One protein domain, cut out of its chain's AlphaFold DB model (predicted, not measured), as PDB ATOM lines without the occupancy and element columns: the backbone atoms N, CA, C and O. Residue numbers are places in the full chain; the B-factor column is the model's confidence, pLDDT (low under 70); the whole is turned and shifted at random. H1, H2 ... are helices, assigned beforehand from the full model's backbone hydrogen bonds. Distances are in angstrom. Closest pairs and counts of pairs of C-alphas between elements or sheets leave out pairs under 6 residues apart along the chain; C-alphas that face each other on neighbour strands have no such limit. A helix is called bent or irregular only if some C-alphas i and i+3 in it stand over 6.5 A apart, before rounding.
ATOM      1  N   PHE A   4     -45.538  26.755 -17.708       75.12
ATOM      2  CA  PHE A   4     -46.343  25.536 -17.701       75.12
ATOM      3  C   PHE A   4     -45.513  24.253 -17.534       75.12
ATOM      4  O   PHE A   4     -45.898  23.349 -16.791       75.12
ATOM      5  N   ILE A   5     -44.343  24.163 -18.180       78.88
ATOM      6  CA  ILE A   5     -43.442  23.010 -18.009       78.88
ATOM      7  C   ILE A   5     -42.947  22.941 -16.558       78.88
ATOM      8  O   ILE A   5     -42.917  21.859 -15.973       78.88
ATOM      9  N   ALA A   6     -42.603  24.084 -15.971       81.44
ATOM     10  CA  ALA A   6     -42.116  24.193 -14.600       81.44
ATOM     11  C   ALA A   6     -43.183  23.838 -13.557       81.44
ATOM     12  O   ALA A   6     -42.944  23.014 -12.674       81.44
ATOM     13  N   GLN A   7     -44.393  24.375 -13.716       81.25
ATOM     14  CA  GLN A   7     -45.552  24.006 -12.913       81.25
ATOM     15  C   GLN A   7     -45.833  22.505 -13.018       81.25
ATOM     16  O   GLN A   7     -45.963  21.832 -11.998       81.25
ATOM     17  N   LYS A   8     -45.857  21.947 -14.235       84.38
ATOM     18  CA  LYS A   8     -46.089  20.514 -14.451       84.38
ATOM     19  C   LYS A   8     -45.017  19.651 -13.787       84.38
ATOM     20  O   LYS A   8     -45.343  18.579 -13.287       84.38
ATOM     21  N   GLN A   9     -43.759  20.087 -13.768       87.62
ATOM     22  CA  GLN A   9     -42.687  19.380 -13.062       87.62
ATOM     23  C   GLN A   9     -42.893  19.392 -11.543       87.62
ATOM     24  O   GLN A   9     -42.795  18.334 -10.928       87.62
ATOM     25  N   LEU A  10     -43.249  20.536 -10.951       87.44
ATOM     26  CA  LEU A  10     -43.567  20.628  -9.521       87.44
ATOM     27  C   LEU A  10     -44.785  19.776  -9.147       87.44
ATOM     28  O   LEU A  10     -44.723  19.008  -8.192       87.44
ATOM     29  N   VAL A  11     -45.865  19.851  -9.929       86.88
ATOM     30  CA  VAL A  11     -47.066  19.024  -9.726       86.88
ATOM     31  C   VAL A  11     -46.704  17.539  -9.792       86.88
ATOM     32  O   VAL A  11     -47.078  16.777  -8.905       86.88
ATOM     33  N   LYS A  12     -45.933  17.123 -10.807       89.38
ATOM     34  CA  LYS A  12     -45.468  15.734 -10.941       89.38
ATOM     35  C   LYS A  12     -44.624  15.290  -9.752       89.38
ATOM     36  O   LYS A  12     -44.852  14.193  -9.260       89.38
ATOM     37  N   LEU A  13     -43.681  16.117  -9.297       92.31
ATOM     38  CA  LEU A  13     -42.836  15.821  -8.139       92.31
ATOM     39  C   LEU A  13     -43.700  15.511  -6.913       92.31
ATOM     40  O   LEU A  13     -43.580  14.437  -6.331       92.31
ATOM     41  N   TRP A  14     -44.606  16.423  -6.565       91.50
ATOM     42  CA  TRP A  14     -45.491  16.267  -5.412       91.50
ATOM     43  C   TRP A  14     -46.418  15.062  -5.537       91.50
ATOM     44  O   TRP A  14     -46.589  14.316  -4.571       91.50
ATOM     45  N   PHE A  15     -46.987  14.839  -6.722       89.62
ATOM     46  CA  PHE A  15     -47.901  13.728  -6.955       89.62
ATOM     47  C   PHE A  15     -47.191  12.373  -6.867       89.62
ATOM     48  O   PHE A  15     -47.652  11.490  -6.150       89.62
ATOM     49  N   ILE A  16     -46.042  12.220  -7.537       91.50
ATOM     50  CA  ILE A  16     -45.253  10.981  -7.512       91.50
ATOM     51  C   ILE A  16     -44.772  10.693  -6.086       91.50
ATOM     52  O   ILE A  16     -44.976   9.590  -5.590       91.50
ATOM     53  N   TRP A  17     -44.189  11.681  -5.402       92.69
ATOM     54  CA  TRP A  17     -43.643  11.479  -4.057       92.69
ATOM     55  C   TRP A  17     -44.729  11.121  -3.044       92.69
ATOM     56  O   TRP A  17     -44.550  10.232  -2.215       92.69
ATOM     57  N   THR A  18     -45.889  11.771  -3.131       87.06
ATOM     58  CA  THR A  18     -47.000  11.471  -2.224       87.06
ATOM     59  C   THR A  18     -47.633  10.127  -2.534       87.06
ATOM     60  O   THR A  18     -47.978   9.407  -1.606       87.06
ATOM     61  N   MET A  19     -47.738   9.741  -3.807       89.19
ATOM     62  CA  MET A  19     -48.186   8.394  -4.159       89.19
ATOM     63  C   MET A  19     -47.246   7.329  -3.602       89.19
ATOM     64  O   MET A  19     -47.720   6.347  -3.041       89.19
ATOM     65  N   LEU A  20     -45.929   7.546  -3.657       90.62
ATOM     66  CA  LEU A  20     -44.964   6.651  -3.014       90.62
ATOM     67  C   LEU A  20     -45.178   6.572  -1.494       90.62
ATOM     68  O   LEU A  20     -45.169   5.478  -0.937       90.62
ATOM     69  N   LEU A  21     -45.429   7.704  -0.831       87.75
ATOM     70  CA  LEU A  21     -45.736   7.738   0.603       87.75
ATOM     71  C   LEU A  21     -47.045   7.009   0.935       87.75
ATOM     72  O   LEU A  21     -47.091   6.256   1.903       87.75
ATOM     73  N   LEU A  22     -48.096   7.186   0.133       85.88
ATOM     74  CA  LEU A  22     -49.374   6.497   0.316       85.88
ATOM     75  C   LEU A  22     -49.252   4.992   0.083       85.88
ATOM     76  O   LEU A  22     -49.813   4.222   0.853       85.88
ATOM     77  N   ILE A  23     -48.498   4.568  -0.935       87.12
ATOM     78  CA  ILE A  23     -48.197   3.151  -1.175       87.12
ATOM     79  C   ILE A  23     -47.420   2.580   0.010       87.12
ATOM     80  O   ILE A  23     -47.760   1.503   0.482       87.12
ATOM     81  N   PHE A  24     -46.424   3.302   0.527       85.19
ATOM     82  CA  PHE A  24     -45.664   2.880   1.702       85.19
ATOM     83  C   PHE A  24     -46.570   2.702   2.930       85.19
ATOM     84  O   PHE A  24     -46.575   1.644   3.554       85.19
ATOM     85  N   VAL A  25     -47.403   3.701   3.234       81.38
ATOM     86  CA  VAL A  25     -48.375   3.642   4.333       81.38
ATOM     87  C   VAL A  25     -49.377   2.498   4.134       81.38
ATOM     88  O   VAL A  25     -49.636   1.732   5.060       81.38
ATOM     89  N   GLY A  26     -49.928   2.361   2.927       80.12
ATOM     90  CA  GLY A  26     -50.898   1.324   2.575       80.12
ATOM     91  C   GLY A  26     -50.305  -0.080   2.640       80.12
ATOM     92  O   GLY A  26     -50.951  -0.997   3.135       80.12
ATOM     93  N   TYR A  27     -49.052  -0.246   2.217       79.25
ATOM     94  CA  TYR A  27     -48.322  -1.504   2.325       79.25
ATOM     95  C   TYR A  27     -48.147  -1.922   3.791       79.25
ATOM     96  O   TYR A  27     -48.428  -3.068   4.139       79.25
ATOM     97  N   HIS A  28     -47.764  -0.982   4.662       73.06
ATOM     98  CA  HIS A  28     -47.674  -1.214   6.107       73.06
ATOM     99  C   HIS A  28     -49.030  -1.585   6.730       73.06
ATOM    100  O   HIS A  28     -49.093  -2.475   7.574       73.06
ATOM    101  N   LEU A  29     -50.115  -0.935   6.300       71.69
ATOM    102  CA  LEU A  29     -51.474  -1.224   6.771       71.69
ATOM    103  C   LEU A  29     -51.988  -2.603   6.333       71.69
ATOM    104  O   LEU A  29     -52.630  -3.283   7.127       71.69
ATOM    105  N   LEU A  30     -51.749  -2.996   5.078       71.69
ATOM    106  CA  LEU A  30     -52.358  -4.188   4.477       71.69
ATOM    107  C   LEU A  30     -51.567  -5.469   4.723       71.69
ATOM    108  O   LEU A  30     -52.163  -6.523   4.917       71.69
ATOM    109  N   PHE A  31     -50.237  -5.393   4.679       67.75
ATOM    110  CA  PHE A  31     -49.404  -6.592   4.716       67.75
ATOM    111  C   PHE A  31     -48.826  -6.876   6.098       67.75
ATOM    112  O   PHE A  31     -48.347  -7.983   6.313       67.75
ATOM    113  N   GLY A  32     -48.867  -5.924   7.041       54.66
ATOM    114  CA  GLY A  32     -48.492  -6.150   8.446       54.66
ATOM    115  C   GLY A  32     -47.056  -6.644   8.677       54.66
ATOM    116  O   GLY A  32     -46.695  -6.957   9.806       54.66
ATOM    117  N   ILE A  33     -46.224  -6.701   7.628       56.69
ATOM    118  CA  ILE A  33     -44.811  -7.113   7.687       56.69
ATOM    119  C   ILE A  33     -44.010  -6.130   8.558       56.69
ATOM    120  O   ILE A  33     -42.998  -6.484   9.154       56.69
ATOM    121  N   PHE A  34     -44.508  -4.902   8.675       56.28
ATOM    122  CA  PHE A  34     -44.049  -3.884   9.604       56.28
ATOM    123  C   PHE A  34     -45.227  -3.424  10.468       56.28
ATOM    124  O   PHE A  34     -46.369  -3.426  10.006       56.28
ATOM    125  N   LYS A  35     -44.957  -2.994  11.709       62.50
ATOM    126  CA  LYS A  35     -45.988  -2.505  12.635       62.50
ATOM    127  C   LYS A  35     -46.876  -1.423  11.991       62.50
ATOM    128  O   LYS A  35     -46.369  -0.598  11.218       62.50
ATOM    129  N   PRO A  36     -48.185  -1.415  12.310       68.31
ATOM    130  CA  PRO A  36     -49.107  -0.411  11.801       68.31
ATOM    131  C   PRO A  36     -48.661   0.980  12.251       68.31
ATOM    132  O   PRO A  36     -48.316   1.188  13.412       68.31
ATOM    133  N   ILE A  37     -48.662   1.935  11.321       74.38
ATOM    134  CA  ILE A  37     -48.286   3.322  11.609       74.38
ATOM    135  C   ILE A  37     -49.310   3.908  12.595       74.38
ATOM    136  O   ILE A  37     -50.511   3.857  12.303       74.38
ATOM    137  N   PRO A  38     -48.877   4.498  13.728       77.12
ATOM    138  CA  PRO A  38     -49.796   5.067  14.705       77.12
ATOM    139  C   PRO A  38     -50.700   6.145  14.110       77.12
ATOM    140  O   PRO A  38     -50.304   6.939  13.245       77.12
ATOM    141  N   LYS A  39     -51.936   6.205  14.611       80.69
ATOM    142  CA  LYS A  39     -52.960   7.149  14.141       80.69
ATOM    143  C   LYS A  39     -52.500   8.603  14.283       80.69
ATOM    144  O   LYS A  39     -52.848   9.453  13.463       80.69
ATOM    145  N   GLU A  40     -51.706   8.890  15.305       82.50
ATOM    146  CA  GLU A  40     -51.117  10.191  15.592       82.50
ATOM    147  C   GLU A  40     -50.177  10.636  14.463       82.50
ATOM    148  O   GLU A  40     -50.299  11.763  13.978       82.50
ATOM    149  N   VAL A  41     -49.312   9.741  13.971       79.94
ATOM    150  CA  VAL A  41     -48.430  10.014  12.822       79.94
ATOM    151  C   VAL A  41     -49.232  10.174  11.544       79.94
ATOM    152  O   VAL A  41     -48.961  11.087  10.770       79.94
ATOM    153  N   MET A  42     -50.268   9.359  11.344       81.12
ATOM    154  CA  MET A  42     -51.170   9.503  10.198       81.12
ATOM    155  C   MET A  42     -51.894  10.855  10.188       81.12
ATOM    156  O   MET A  42     -51.993  11.511   9.151       81.12
ATOM    157  N   THR A  43     -52.364  11.306  11.351       85.56
ATOM    158  CA  THR A  43     -53.036  12.607  11.502       85.56
ATOM    159  C   THR A  43     -52.056  13.756  11.277       85.56
ATOM    160  O   THR A  43     -52.371  14.724  10.582       85.56
ATOM    161  N   TRP A  44     -50.847  13.636  11.826       87.62
ATOM    162  CA  TRP A  44     -49.761  14.588  11.618       87.62
ATOM    163  C   TRP A  44     -49.397  14.687  10.129       87.62
ATOM    164  O   TRP A  44     -49.370  15.781   9.569       87.62
ATOM    165  N   PHE A  45     -49.229  13.547   9.458       85.31
ATOM    166  CA  PHE A  45     -48.942  13.456   8.030       85.31
ATOM    167  C   PHE A  45     -50.016  14.155   7.190       85.31
ATOM    168  O   PHE A  45     -49.702  15.026   6.379       85.31
ATOM    169  N   ALA A  46     -51.291  13.843   7.440       85.50
ATOM    170  CA  ALA A  46     -52.412  14.462   6.740       85.50
ATOM    171  C   ALA A  46     -52.422  15.991   6.909       85.50
ATOM    172  O   ALA A  46     -52.584  16.718   5.928       85.50
ATOM    173  N   LYS A  47     -52.182  16.489   8.130       87.44
ATOM    174  CA  LYS A  47     -52.148  17.928   8.436       87.44
ATOM    175  C   LYS A  47     -51.108  18.683   7.602       87.44
ATOM    176  O   LYS A  47     -51.408  19.765   7.100       87.44
ATOM    177  N   TYR A  48     -49.900  18.136   7.460       87.50
ATOM    178  CA  TYR A  48     -48.778  18.818   6.800       87.50
ATOM    179  C   TYR A  48     -48.712  18.612   5.280       87.50
ATOM    180  O   TYR A  48     -47.956  19.316   4.607       87.50
ATOM    181  N   LEU A  49     -49.516  17.701   4.727       85.50
ATOM    182  CA  LEU A  49     -49.655  17.504   3.280       85.50
ATOM    183  C   LEU A  49     -50.893  18.175   2.689       85.50
ATOM    184  O   LEU A  49     -50.812  18.709   1.582       85.50
ATOM    185  N   ALA A  50     -52.024  18.178   3.399       84.00
ATOM    186  CA  ALA A  50     -53.309  18.608   2.844       84.00
ATOM    187  C   ALA A  50     -53.291  20.049   2.306       84.00
ATOM    188  O   ALA A  50     -53.797  20.313   1.216       84.00
ATOM    189  N   SER A  51     -52.673  20.977   3.038       79.19
ATOM    190  CA  SER A  51     -52.581  22.392   2.655       79.19
ATOM    191  C   SER A  51     -51.759  22.611   1.382       79.19
ATOM    192  O   SER A  51     -52.166  23.376   0.506       79.19
ATOM    193  N   ILE A  52     -50.639  21.899   1.232       84.69
ATOM    194  CA  ILE A  52     -49.810  21.975   0.025       84.69
ATOM    195  C   ILE A  52     -50.523  21.329  -1.165       84.69
ATOM    196  O   ILE A  52     -50.520  21.891  -2.260       84.69
ATOM    197  N   PHE A  53     -51.208  20.205  -0.951       82.00
ATOM    198  CA  PHE A  53     -52.034  19.584  -1.985       82.00
ATOM    199  C   PHE A  53     -53.150  20.495  -2.475       82.00
ATOM    200  O   PHE A  53     -53.346  20.611  -3.683       82.00
ATOM    201  N   ALA A  54     -53.845  21.175  -1.563       82.12
ATOM    202  CA  ALA A  54     -54.870  22.144  -1.921       82.12
ATOM    203  C   ALA A  54     -54.291  23.282  -2.778       82.12
ATOM    204  O   ALA A  54     -54.890  23.663  -3.782       82.12
ATOM    205  N   LEU A  55     -53.096  23.777  -2.438       83.12
ATOM    206  CA  LEU A  55     -52.415  24.825  -3.198       83.12
ATOM    207  C   LEU A  55     -51.984  24.356  -4.598       83.12
ATOM    208  O   LEU A  55     -52.190  25.075  -5.577       83.12
ATOM    209  N   ILE A  56     -51.438  23.144  -4.711       81.88
ATOM    210  CA  ILE A  56     -51.030  22.551  -5.991       81.88
ATOM    211  C   ILE A  56     -52.251  22.285  -6.870       81.88
ATOM    212  O   ILE A  56     -52.264  22.717  -8.021       81.88
ATOM    213  N   MET A  57     -53.295  21.648  -6.334       79.31
ATOM    214  CA  MET A  57     -54.547  21.406  -7.057       79.31
ATOM    215  C   MET A  57     -55.181  22.724  -7.498       79.31
ATOM    216  O   MET A  57     -55.501  22.881  -8.675       79.31
ATOM    217  N   GLY A  58     -55.262  23.713  -6.603       75.62
ATOM    218  CA  GLY A  58     -55.727  25.058  -6.931       75.62
ATOM    219  C   GLY A  58     -54.967  25.651  -8.117       75.62
ATOM    220  O   GLY A  58     -55.592  26.092  -9.076       75.62
ATOM    221  N   SER A  59     -53.632  25.553  -8.121       73.94
ATOM    222  CA  SER A  59     -52.801  26.050  -9.228       73.94
ATOM    223  C   SER A  59     -53.119  25.394 -10.581       73.94
ATOM    224  O   SER A  59     -52.980  26.041 -11.615       73.94
ATOM    225  N   THR A  60     -53.561  24.129 -10.590       71.25
ATOM    226  CA  THR A  60     -53.860  23.382 -11.825       71.25
ATOM    227  C   THR A  60     -55.215  23.721 -12.452       71.25
ATOM    228  O   THR A  60     -55.386  23.493 -13.647       71.25
ATOM    229  N   PHE A  61     -56.160  24.287 -11.688       67.69
ATOM    230  CA  PHE A  61     -57.476  24.700 -12.197       67.69
ATOM    231  C   PHE A  61     -57.492  26.115 -12.803       67.69
ATOM    232  O   PHE A  61     -58.426  26.456 -13.530       67.69
ATOM    233  N   PHE A  62     -56.475  26.948 -12.552       61.72
ATOM    234  CA  PHE A  62     -56.368  28.264 -13.192       61.72
ATOM    235  C   PHE A  62     -55.967  28.116 -14.673       61.72
ATOM    236  O   PHE A  62     -55.048  27.377 -15.014       61.72
ATOM    237  N   SER A  63     -56.701  28.791 -15.571       51.97
ATOM    238  CA  SER A  63     -56.735  28.461 -17.005       51.97
ATOM    239  C   SER A  63     -55.375  28.549 -17.714       51.97
ATOM    240  O   SER A  63     -54.657  29.536 -17.566       51.97
ATOM    241  N   GLN A  64     -55.100  27.575 -18.593       52.88
ATOM    242  CA  GLN A  64     -53.913  27.489 -19.463       52.88
ATOM    243  C   GLN A  64     -53.641  28.748 -20.308       52.88
ATOM    244  O   GLN A  64     -52.489  29.001 -20.648       52.88
ATOM    245  N   LYS A  65     -54.664  29.563 -20.605       50.16
ATOM    246  CA  LYS A  65     -54.532  30.810 -21.383       50.16
ATOM    247  C   LYS A  65     -53.806  31.941 -20.638       50.16
ATOM    248  O   LYS A  65     -53.436  32.923 -21.264       50.16
ATOM    249  N   LEU A  66     -53.599  31.816 -19.325       49.88
ATOM    250  CA  LEU A  66     -52.927  32.827 -18.495       49.88
ATOM    251  C   LEU A  66     -51.402  32.631 -18.396       49.88
ATOM    252  O   LEU A  66     -50.745  33.410 -17.720       49.88
ATOM    253  N   PHE A  67     -50.842  31.588 -19.020       52.31
ATOM    254  CA  PHE A  67     -49.503  31.081 -18.688       52.31
ATOM    255  C   PHE A  67     -48.586  30.831 -19.900       52.31
ATOM    256  O   PHE A  67     -47.610  30.083 -19.797       52.31
ATOM    257  N   GLU A  68     -48.858  31.472 -21.042       52.34
ATOM    258  CA  GLU A  68     -47.951  31.481 -22.208       52.34
ATOM    259  C   GLU A  68     -46.678  32.324 -21.987       52.34
ATOM    260  O   GLU A  68     -45.824  32.431 -22.868       52.34
ATOM    261  N   GLU A  69     -46.496  32.885 -20.792       59.06
ATOM    262  CA  GLU A  69     -45.305  33.643 -20.444       59.06
ATOM    263  C   GLU A  69     -44.058  32.752 -20.325       59.06
ATOM    264  O   GLU A  69     -44.033  31.678 -19.700       59.06
ATOM    265  N   GLN A  70     -42.962  33.230 -20.919       58.03
ATOM    266  CA  GLN A  70     -41.642  32.683 -20.640       58.03
ATOM    267  C   GLN A  70     -41.318  32.877 -19.159       58.03
ATOM    268  O   GLN A  70     -41.589  33.921 -18.570       58.03
ATOM    269  N   LEU A  71     -40.707  31.858 -18.557       61.91
ATOM    270  CA  LEU A  71     -40.341  31.859 -17.148       61.91
ATOM    271  C   LEU A  71     -39.249  32.919 -16.923       61.91
ATOM    272  O   LEU A  71     -38.069  32.657 -17.158       61.91
ATOM    273  N   ARG A  72     -39.671  34.132 -16.538       61.06
ATOM    274  CA  ARG A  72     -38.831  35.340 -16.481       61.06
ATOM    275  C   ARG A  72     -37.660  35.199 -15.512       61.06
ATOM    276  O   ARG A  72     -36.607  35.781 -15.744       61.06
ATOM    277  N   ASP A  73     -37.829  34.396 -14.463       66.94
ATOM    278  CA  ASP A  73     -36.791  34.164 -13.465       66.94
ATOM    279  C   ASP A  73     -36.760  32.699 -12.995       66.94
ATOM    280  O   ASP A  73     -37.637  32.216 -12.273       66.94
ATOM    281  N   LYS A  74     -35.718  31.983 -13.432       77.19
ATOM    282  CA  LYS A  74     -35.490  30.564 -13.118       77.19
ATOM    283  C   LYS A  74     -35.149  30.335 -11.645       77.19
ATOM    284  O   LYS A  74     -35.325  29.217 -11.168       77.19
ATOM    285  N   ILE A  75     -34.688  31.357 -10.922       81.25
ATOM    286  CA  ILE A  75     -34.265  31.227  -9.523       81.25
ATOM    287  C   ILE A  75     -35.450  30.808  -8.652       81.25
ATOM    288  O   ILE A  75     -35.327  29.880  -7.856       81.25
ATOM    289  N   TYR A  76     -36.630  31.399  -8.861       77.81
ATOM    290  CA  TYR A  76     -37.832  31.043  -8.097       77.81
ATOM    291  C   TYR A  76     -38.319  29.622  -8.368       77.81
ATOM    292  O   TYR A  76     -38.847  28.975  -7.468       77.81
ATOM    293  N   PHE A  77     -38.108  29.117  -9.583       83.38
ATOM    294  CA  PHE A  77     -38.403  27.726  -9.898       83.38
ATOM    295  C   PHE A  77     -37.467  26.764  -9.154       83.38
ATOM    296  O   PHE A  77     -37.936  25.807  -8.537       83.38
ATOM    297  N   TYR A  78     -36.155  27.029  -9.156       86.31
ATOM    298  CA  TYR A  78     -35.196  26.211  -8.409       86.31
ATOM    299  C   TYR A  78     -35.419  26.289  -6.901       86.31
ATOM    300  O   TYR A  78     -35.331  25.264  -6.229       86.31
ATOM    301  N   LEU A  79     -35.775  27.465  -6.378       87.31
ATOM    302  CA  LEU A  79     -36.177  27.624  -4.981       87.31
ATOM    303  C   LEU A  79     -37.416  26.783  -4.669       87.31
ATOM    304  O   LEU A  79     -37.383  26.019  -3.713       87.31
ATOM    305  N   ALA A  80     -38.462  26.849  -5.498       87.38
ATOM    306  CA  ALA A  80     -39.681  26.063  -5.313       87.38
ATOM    307  C   ALA A  80     -39.425  24.549  -5.346       87.38
ATOM    308  O   ALA A  80     -39.981  23.814  -4.526       87.38
ATOM    309  N   ILE A  81     -38.567  24.073  -6.257       89.50
ATOM    310  CA  ILE A  81     -38.139  22.669  -6.275       89.50
ATOM    311  C   ILE A  81     -37.343  22.335  -5.019       89.50
ATOM    312  O   ILE A  81     -37.667  21.357  -4.352       89.50
ATOM    313  N   GLY A  82     -36.332  23.136  -4.682       89.44
ATOM    314  CA  GLY A  82     -35.461  22.891  -3.538       89.44
ATOM    315  C   GLY A  82     -36.248  22.808  -2.232       89.44
ATOM    316  O   GLY A  82     -36.108  21.836  -1.493       89.44
ATOM    317  N   THR A  83     -37.150  23.764  -1.989       90.06
ATOM    318  CA  THR A  83     -38.019  23.749  -0.807       90.06
ATOM    319  C   THR A  83     -38.988  22.572  -0.825       90.06
ATOM    320  O   THR A  83     -39.230  21.983   0.222       90.06
ATOM    321  N   SER A  84     -39.520  22.196  -1.994       90.69
ATOM    322  CA  SER A  84     -40.421  21.041  -2.118       90.69
ATOM    323  C   SER A  84     -39.707  19.729  -1.807       90.69
ATOM    324  O   SER A  84     -40.206  18.941  -1.012       90.69
ATOM    325  N   VAL A  85     -38.530  19.501  -2.398       92.69
ATOM    326  CA  VAL A  85     -37.726  18.293  -2.162       92.69
ATOM    327  C   VAL A  85     -37.310  18.217  -0.699       92.69
ATOM    328  O   VAL A  85     -37.508  17.180  -0.077       92.69
ATOM    329  N   LEU A  86     -36.799  19.311  -0.127       90.88
ATOM    330  CA  LEU A  86     -36.386  19.342   1.275       90.88
ATOM    331  C   LEU A  86     -37.559  19.010   2.203       90.88
ATOM    332  O   LEU A  86     -37.417  18.166   3.084       90.88
ATOM    333  N   TYR A  87     -38.726  19.616   1.972       90.88
ATOM    334  CA  TYR A  87     -39.928  19.361   2.763       90.88
ATOM    335  C   TYR A  87     -40.412  17.911   2.638       90.88
ATOM    336  O   TYR A  87     -40.698  17.266   3.645       90.88
ATOM    337  N   LEU A  88     -40.462  17.372   1.415       90.81
ATOM    338  CA  LEU A  88     -40.878  15.994   1.147       90.81
ATOM    339  C   LEU A  88     -39.919  14.973   1.768       90.81
ATOM    340  O   LEU A  88     -40.381  14.023   2.393       90.81
ATOM    341  N   VAL A  89     -38.604  15.193   1.666       90.44
ATOM    342  CA  VAL A  89     -37.590  14.359   2.328       90.44
ATOM    343  C   VAL A  89     -37.795  14.378   3.838       90.44
ATOM    344  O   VAL A  89     -37.822  13.319   4.458       90.44
ATOM    345  N   PHE A  90     -38.004  15.554   4.434       88.81
ATOM    346  CA  PHE A  90     -38.247  15.662   5.871       88.81
ATOM    347  C   PHE A  90     -39.532  14.928   6.294       88.81
ATOM    348  O   PHE A  90     -39.526  14.236   7.311       88.81
ATOM    349  N   ILE A  91     -40.612  15.001   5.499       87.81
ATOM    350  CA  ILE A  91     -41.842  14.228   5.754       87.81
ATOM    351  C   ILE A  91     -41.549  12.735   5.695       87.81
ATOM    352  O   ILE A  91     -41.968  11.998   6.585       87.81
ATOM    353  N   THR A  92     -40.828  12.282   4.668       88.06
ATOM    354  CA  THR A  92     -40.453  10.874   4.519       88.06
ATOM    355  C   THR A  92     -39.636  10.394   5.714       88.06
ATOM    356  O   THR A  92     -39.918   9.330   6.252       88.06
ATOM    357  N   VAL A  93     -38.664  11.186   6.172       85.44
ATOM    358  CA  VAL A  93     -37.843  10.867   7.346       85.44
ATOM    359  C   VAL A  93     -38.716  10.693   8.587       85.44
ATOM    360  O   VAL A  93     -38.601   9.673   9.262       85.44
ATOM    361  N   VAL A  94     -39.634  11.624   8.863       83.12
ATOM    362  CA  VAL A  94     -40.559  11.509  10.004       83.12
ATOM    363  C   VAL A  94     -41.443  10.267   9.866       83.12
ATOM    364  O   VAL A  94     -41.594   9.508  10.818       83.12
ATOM    365  N   LEU A  95     -41.984  10.015   8.677       82.06
ATOM    366  CA  LEU A  95     -42.899   8.900   8.444       82.06
ATOM    367  C   LEU A  95     -42.214   7.523   8.507       82.06
ATOM    368  O   LEU A  95     -42.859   6.542   8.859       82.06
ATOM    369  N   VAL A  96     -40.918   7.437   8.196       81.19
ATOM    370  CA  VAL A  96     -40.157   6.176   8.209       81.19
ATOM    371  C   VAL A  96     -39.458   5.933   9.547       81.19
ATOM    372  O   VAL A  96     -39.440   4.800  10.026       81.19
ATOM    373  N   ILE A  97     -38.851   6.963  10.145       77.50
ATOM    374  CA  ILE A  97     -38.028   6.811  11.354       77.50
ATOM    375  C   ILE A  97     -38.896   6.766  12.606       77.50
ATOM    376  O   ILE A  97     -38.674   5.918  13.465       77.50
ATOM    377  N   LEU A  98     -39.883   7.653  12.719       73.62
ATOM    378  CA  LEU A  98     -40.608   7.857  13.971       73.62
ATOM    379  C   LEU A  98     -41.412   6.607  14.377       73.62
ATOM    380  O   LEU A  98     -41.258   6.164  15.508       73.62
ATOM    381  N   PRO A  99     -42.138   5.907  13.481       68.62
ATOM    382  CA  PRO A  99     -42.776   4.632  13.832       68.62
ATOM    383  C   PRO A  99     -41.806   3.528  14.293       68.62
ATOM    384  O   PRO A  99     -42.224   2.605  14.980       68.62
ATOM    385  N   ARG A 100     -40.511   3.607  13.948       69.94
ATOM    386  CA  ARG A 100     -39.494   2.642  14.405       69.94
ATOM    387  C   ARG A 100     -38.972   2.950  15.809       69.94
ATOM    388  O   ARG A 100     -38.446   2.055  16.457       69.94
ATOM    389  N   THR A 101     -39.106   4.186  16.293       66.56
ATOM    390  CA  THR A 101     -38.630   4.582  17.630       66.56
ATOM    391  C   THR A 101     -39.644   4.315  18.744       66.56
ATOM    392  O   THR A 101     -39.275   4.385  19.916       66.56
ATOM    393  N   GLU A 102     -40.888   3.952  18.404       61.78
ATOM    394  CA  GLU A 102     -41.918   3.519  19.365       61.78
ATOM    395  C   GLU A 102     -41.510   2.246  20.129       61.78
ATOM    396  O   GLU A 102     -41.950   2.028  21.250       61.78
ATOM    397  N   GLU A 103     -40.630   1.412  19.565       58.41
ATOM    398  CA  GLU A 103     -40.167   0.181  20.225       58.41
ATOM    399  C   GLU A 103     -39.206   0.429  21.393       58.41
ATOM    400  O   GLU A 103     -39.006  -0.456  22.222       58.41
ATOM    401  N   ILE A 104     -38.596   1.613  21.438       60.47
ATOM    402  CA  ILE A 104     -37.502   1.941  22.359       60.47
ATOM    403  C   ILE A 104     -37.978   2.909  23.449       60.47
ATOM    404  O   ILE A 104     -37.440   2.907  24.554       60.47
ATOM    405  N   ASN A 105     -38.992   3.725  23.153       62.53
ATOM    406  CA  ASN A 105     -39.418   4.836  23.999       62.53
ATOM    407  C   ASN A 105     -40.850   4.656  24.510       62.53
ATOM    408  O   ASN A 105     -41.670   3.972  23.901       62.53
ATOM    409  N   SER A 106     -41.177   5.329  25.615       75.19
ATOM    410  CA  SER A 106     -42.554   5.396  26.097       75.19
ATOM    411  C   SER A 106     -43.466   6.087  25.067       75.19
ATOM    412  O   SER A 106     -43.028   6.929  24.276       75.19
ATOM    413  N   LYS A 107     -44.770   5.778  25.090       74.12
ATOM    414  CA  LYS A 107     -45.768   6.441  24.228       74.12
ATOM    415  C   LYS A 107     -45.757   7.971  24.390       74.12
ATOM    416  O   LYS A 107     -46.038   8.699  23.440       74.12
ATOM    417  N   GLU A 108     -45.429   8.464  25.580       77.19
ATOM    418  CA  GLU A 108     -45.347   9.896  25.882       77.19
ATOM    419  C   GLU A 108     -44.143  10.551  25.195       77.19
ATOM    420  O   GLU A 108     -44.302  11.577  24.527       77.19
ATOM    421  N   ASP A 109     -42.972   9.916  25.255       77.62
ATOM    422  CA  ASP A 109     -41.763  10.376  24.563       77.62
ATOM    423  C   ASP A 109     -41.944  10.380  23.044       77.62
ATOM    424  O   ASP A 109     -41.509  11.302  22.350       77.62
ATOM    425  N   TYR A 110     -42.642   9.374  22.518       76.69
ATOM    426  CA  TYR A 110     -43.003   9.286  21.108       76.69
ATOM    427  C   TYR A 110     -43.863  10.477  20.653       76.69
ATOM    428  O   TYR A 110     -43.567  11.136  19.650       76.69
ATOM    429  N   ILE A 111     -44.910  10.806  21.417       79.38
ATOM    430  CA  ILE A 111     -45.784  11.953  21.135       79.38
ATOM    431  C   ILE A 111     -45.006  13.270  21.260       79.38
ATOM    432  O   ILE A 111     -45.194  14.178  20.443       79.38
ATOM    433  N   ALA A 112     -44.108  13.382  22.240       82.06
ATOM    434  CA  ALA A 112     -43.252  14.550  22.406       82.06
ATOM    435  C   ALA A 112     -42.318  14.752  21.199       82.06
ATOM    436  O   ALA A 112     -42.215  15.868  20.680       82.06
ATOM    437  N   GLN A 113     -41.705  13.681  20.683       82.31
ATOM    438  CA  GLN A 113     -40.889  13.724  19.464       82.31
ATOM    439  C   GLN A 113     -41.712  14.170  18.249       82.31
ATOM    440  O   GLN A 113     -41.292  15.073  17.521       82.31
ATOM    441  N   LEU A 114     -42.914  13.616  18.060       84.69
ATOM    442  CA  LEU A 114     -43.810  14.009  16.968       84.69
ATOM    443  C   LEU A 114     -44.219  15.489  17.059       84.69
ATOM    444  O   LEU A 114     -44.266  16.196  16.047       84.69
ATOM    445  N   LYS A 115     -44.469  15.989  18.274       85.56
ATOM    446  CA  LYS A 115     -44.782  17.402  18.527       85.56
ATOM    447  C   LYS A 115     -43.597  18.309  18.192       85.56
ATOM    448  O   LYS A 115     -43.795  19.322  17.523       85.56
ATOM    449  N   ASN A 116     -42.383  17.928  18.588       86.19
ATOM    450  CA  ASN A 116     -41.161  18.674  18.281       86.19
ATOM    451  C   ASN A 116     -40.896  18.735  16.771       86.19
ATOM    452  O   ASN A 116     -40.627  19.811  16.238       86.19
ATOM    453  N   MET A 117     -41.075  17.621  16.055       85.19
ATOM    454  CA  MET A 117     -41.017  17.612  14.588       85.19
ATOM    455  C   MET A 117     -42.110  18.501  13.982       85.19
ATOM    456  O   MET A 117     -41.857  19.260  13.048       85.19
ATOM    457  N   GLY A 118     -43.315  18.493  14.559       85.06
ATOM    458  CA  GLY A 118     -44.405  19.392  14.172       85.06
ATOM    459  C   GLY A 118     -44.064  20.883  14.294       85.06
ATOM    460  O   GLY A 118     -44.529  21.672  13.474       85.06
ATOM    461  N   LEU A 119     -43.229  21.289  15.258       86.19
ATOM    462  CA  LEU A 119     -42.771  22.681  15.379       86.19
ATOM    463  C   LEU A 119     -41.896  23.094  14.192       86.19
ATOM    464  O   LEU A 119     -42.112  24.164  13.624       86.19
ATOM    465  N   VAL A 120     -40.974  22.224  13.772       85.69
ATOM    466  CA  VAL A 120     -40.144  22.450  12.577       85.69
ATOM    467  C   VAL A 120     -41.036  22.599  11.344       85.69
ATOM    468  O   VAL A 120     -40.882  23.534  10.562       85.69
ATOM    469  N   PHE A 121     -42.040  21.735  11.207       85.06
ATOM    470  CA  PHE A 121     -42.984  21.795  10.096       85.06
ATOM    471  C   PHE A 121     -43.900  23.016  10.121       85.06
ATOM    472  O   PHE A 121     -44.198  23.567   9.065       85.06
ATOM    473  N   ASN A 122     -44.309  23.493  11.297       86.31
ATOM    474  CA  ASN A 122     -45.061  24.744  11.413       86.31
ATOM    475  C   ASN A 122     -44.246  25.953  10.930       86.31
ATOM    476  O   ASN A 122     -44.837  26.920  10.460       86.31
ATOM    477  N   PHE A 123     -42.915  25.899  11.023       86.25
ATOM    478  CA  PHE A 123     -42.026  26.924  10.477       86.25
ATOM    479  C   PHE A 123     -41.778  26.745   8.970       86.25
ATOM    480  O   PHE A 123     -41.838  27.710   8.210       86.25
ATOM    481  N   LEU A 124     -41.546  25.509   8.513       86.00
ATOM    482  CA  LEU A 124     -41.276  25.213   7.101       86.00
ATOM    483  C   LEU A 124     -42.509  25.374   6.203       86.00
ATOM    484  O   LEU A 124     -42.381  25.792   5.052       86.00
ATOM    485  N   LEU A 125     -43.702  25.052   6.707       86.75
ATOM    486  CA  LEU A 125     -44.938  25.050   5.928       86.75
ATOM    487  C   LEU A 125     -45.277  26.441   5.352       86.75
ATOM    488  O   LEU A 125     -45.539  26.510   4.148       86.75
ATOM    489  N   PRO A 126     -45.244  27.552   6.118       85.44
ATOM    490  CA  PRO A 126     -45.422  28.898   5.574       85.44
ATOM    491  C   PRO A 126     -44.372  29.277   4.530       85.44
ATOM    492  O   PRO A 126     -44.722  29.899   3.532       85.44
ATOM    493  N   ILE A 127     -43.107  28.880   4.716       86.06
ATOM    494  CA  ILE A 127     -42.027  29.157   3.754       86.06
ATOM    495  C   ILE A 127     -42.323  28.450   2.434       86.06
ATOM    496  O   ILE A 127     -42.335  29.083   1.380       86.06
ATOM    497  N   LEU A 128     -42.628  27.153   2.487       87.62
ATOM    498  CA  LEU A 128     -42.968  26.368   1.306       87.62
ATOM    499  C   LEU A 128     -44.225  26.910   0.615       87.62
ATOM    500  O   LEU A 128     -44.234  27.096  -0.598       87.62
ATOM    501  N   THR A 129     -45.275  27.194   1.386       85.62
ATOM    502  CA  THR A 129     -46.545  27.730   0.876       85.62
ATOM    503  C   THR A 129     -46.337  29.110   0.253       85.62
ATOM    504  O   THR A 129     -46.891  29.393  -0.804       85.62
ATOM    505  N   GLY A 130     -45.499  29.951   0.859       84.19
ATOM    506  CA  GLY A 130     -45.125  31.264   0.344       84.19
ATOM    507  C   GLY A 130     -44.332  31.174  -0.958       84.19
ATOM    508  O   GLY A 130     -44.674  31.855  -1.920       84.19
ATOM    509  N   VAL A 131     -43.324  30.298  -1.029       85.62
ATOM    510  CA  VAL A 131     -42.511  30.096  -2.241       85.62
ATOM    511  C   VAL A 131     -43.352  29.505  -3.374       85.62
ATOM    512  O   VAL A 131     -43.306  30.015  -4.494       85.62
ATOM    513  N   LEU A 132     -44.162  28.478  -3.098       84.31
ATOM    514  CA  LEU A 132     -45.056  27.881  -4.091       84.31
ATOM    515  C   LEU A 132     -46.159  28.853  -4.519       84.31
ATOM    516  O   LEU A 132     -46.441  28.969  -5.705       84.31
ATOM    517  N   GLY A 133     -46.761  29.582  -3.580       81.12
ATOM    518  CA  GLY A 133     -47.780  30.586  -3.869       81.12
ATOM    519  C   GLY A 133     -47.223  31.730  -4.714       81.12
ATOM    520  O   GLY A 133     -47.803  32.105  -5.728       81.12
ATOM    521  N   TYR A 134     -46.047  32.242  -4.364       79.88
ATOM    522  CA  TYR A 134     -45.358  33.238  -5.172       79.88
ATOM    523  C   TYR A 134     -45.056  32.704  -6.576       79.88
ATOM    524  O   TYR A 134     -45.345  33.385  -7.558       79.88
ATOM    525  N   PHE A 135     -44.530  31.480  -6.682       79.38
ATOM    526  CA  PHE A 135     -44.248  30.855  -7.969       79.38
ATOM    527  C   PHE A 135     -45.522  30.717  -8.811       79.38
ATOM    528  O   PHE A 135     -45.536  31.169  -9.949       79.38
ATOM    529  N   PHE A 136     -46.612  30.177  -8.256       74.06
ATOM    530  CA  PHE A 136     -47.842  29.934  -9.012       74.06
ATOM    531  C   PHE A 136     -48.650  31.196  -9.342       74.06
ATOM    532  O   PHE A 136     -49.327  31.214 -10.368       74.06
ATOM    533  N   TYR A 137     -48.599  32.243  -8.511       69.88
ATOM    534  CA  TYR A 137     -49.516  33.387  -8.624       69.88
ATOM    535  C   TYR A 137     -48.854  34.728  -8.980       69.88
ATOM    536  O   TYR A 137     -49.572  35.648  -9.375       69.88
ATOM    537  N   LYS A 138     -47.521  34.881  -8.895       64.75
ATOM    538  CA  LYS A 138     -46.855  36.160  -9.227       64.75
ATOM    539  C   LYS A 138     -46.706  36.431 -10.730       64.75
ATOM    540  O   LYS A 138     -46.548  37.589 -11.099       64.75
ATOM    541  N   SER A 139     -46.840  35.433 -11.604       53.06
ATOM    542  CA  SER A 139     -46.824  35.633 -13.073       53.06
ATOM    543  C   SER A 139     -47.975  36.522 -13.601       53.06
ATOM    544  O   SER A 139     -48.055  36.813 -14.777       53.06
TER     545      SER A 139
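What this domain is: This is residues 4 to 139 of the 141 residues of an uncharacterized protein of Flavobacterium sp. 245 (UniProt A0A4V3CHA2). Long helices lie lengthwise in an elongated bundle: H4 and H3 form a hairpin, H1 packs along H3, and bent H2 packs on H3 and H4. The printed part has 136 residues with four named helices, H1 to H4 in chain order, class all helix. It is only just compact, close to loose, with radius of gyration of the C-alphas 17.0 A and spans 54 by 30 by 19 A.

Where its parts are: H4, residues 107 to 137, measures 42.7 A, kinks 32 degrees near residue 122 and ends at C-alpha (-49.516, 33.387, -8.624). H3, residues 74 to 101, measures 40.4 A. H1, residues 4 to 31, measures 39.3 A from C-alpha (-46.343, 25.536, -17.701). H2, residues 39 to 61, one helix by its hydrogen bonds, is bent, C-alphas 48 and 51 being 6.7 A apart: arms H2a, 39 to 48, 14.4 A, and H2b, 51 to 61, 15.8 A.

How they stand to each other: H3 and H4, a hairpin, touch, closest C-alphas Ala 80 and Leu 132, 5.8 A, at a shallow tilt of 15 degrees, opposite ways. With H2a they make an up-and-down bundle, each running against the one before. H1 touches H3, closest C-alphas Leu 10 and Ile 81, 6.6 A. H2b touches H4 residues 129 to 136 alone, closest C-alphas Ser 59 and Phe 136, 6.3 A. Every O i to N i+4 pair is within hydrogen-bond range in H1, H2a and H2b, 22 of 24 in H3, 25 of 27 in H4.

The domain as a whole: The farthest C-alphas, Lys 65 and Ser 106, are 55.2 A apart. The printed part has no cut. The H2 to H3 link is long; pLDDT is under 70 in 29 residues, among them 61 to 73.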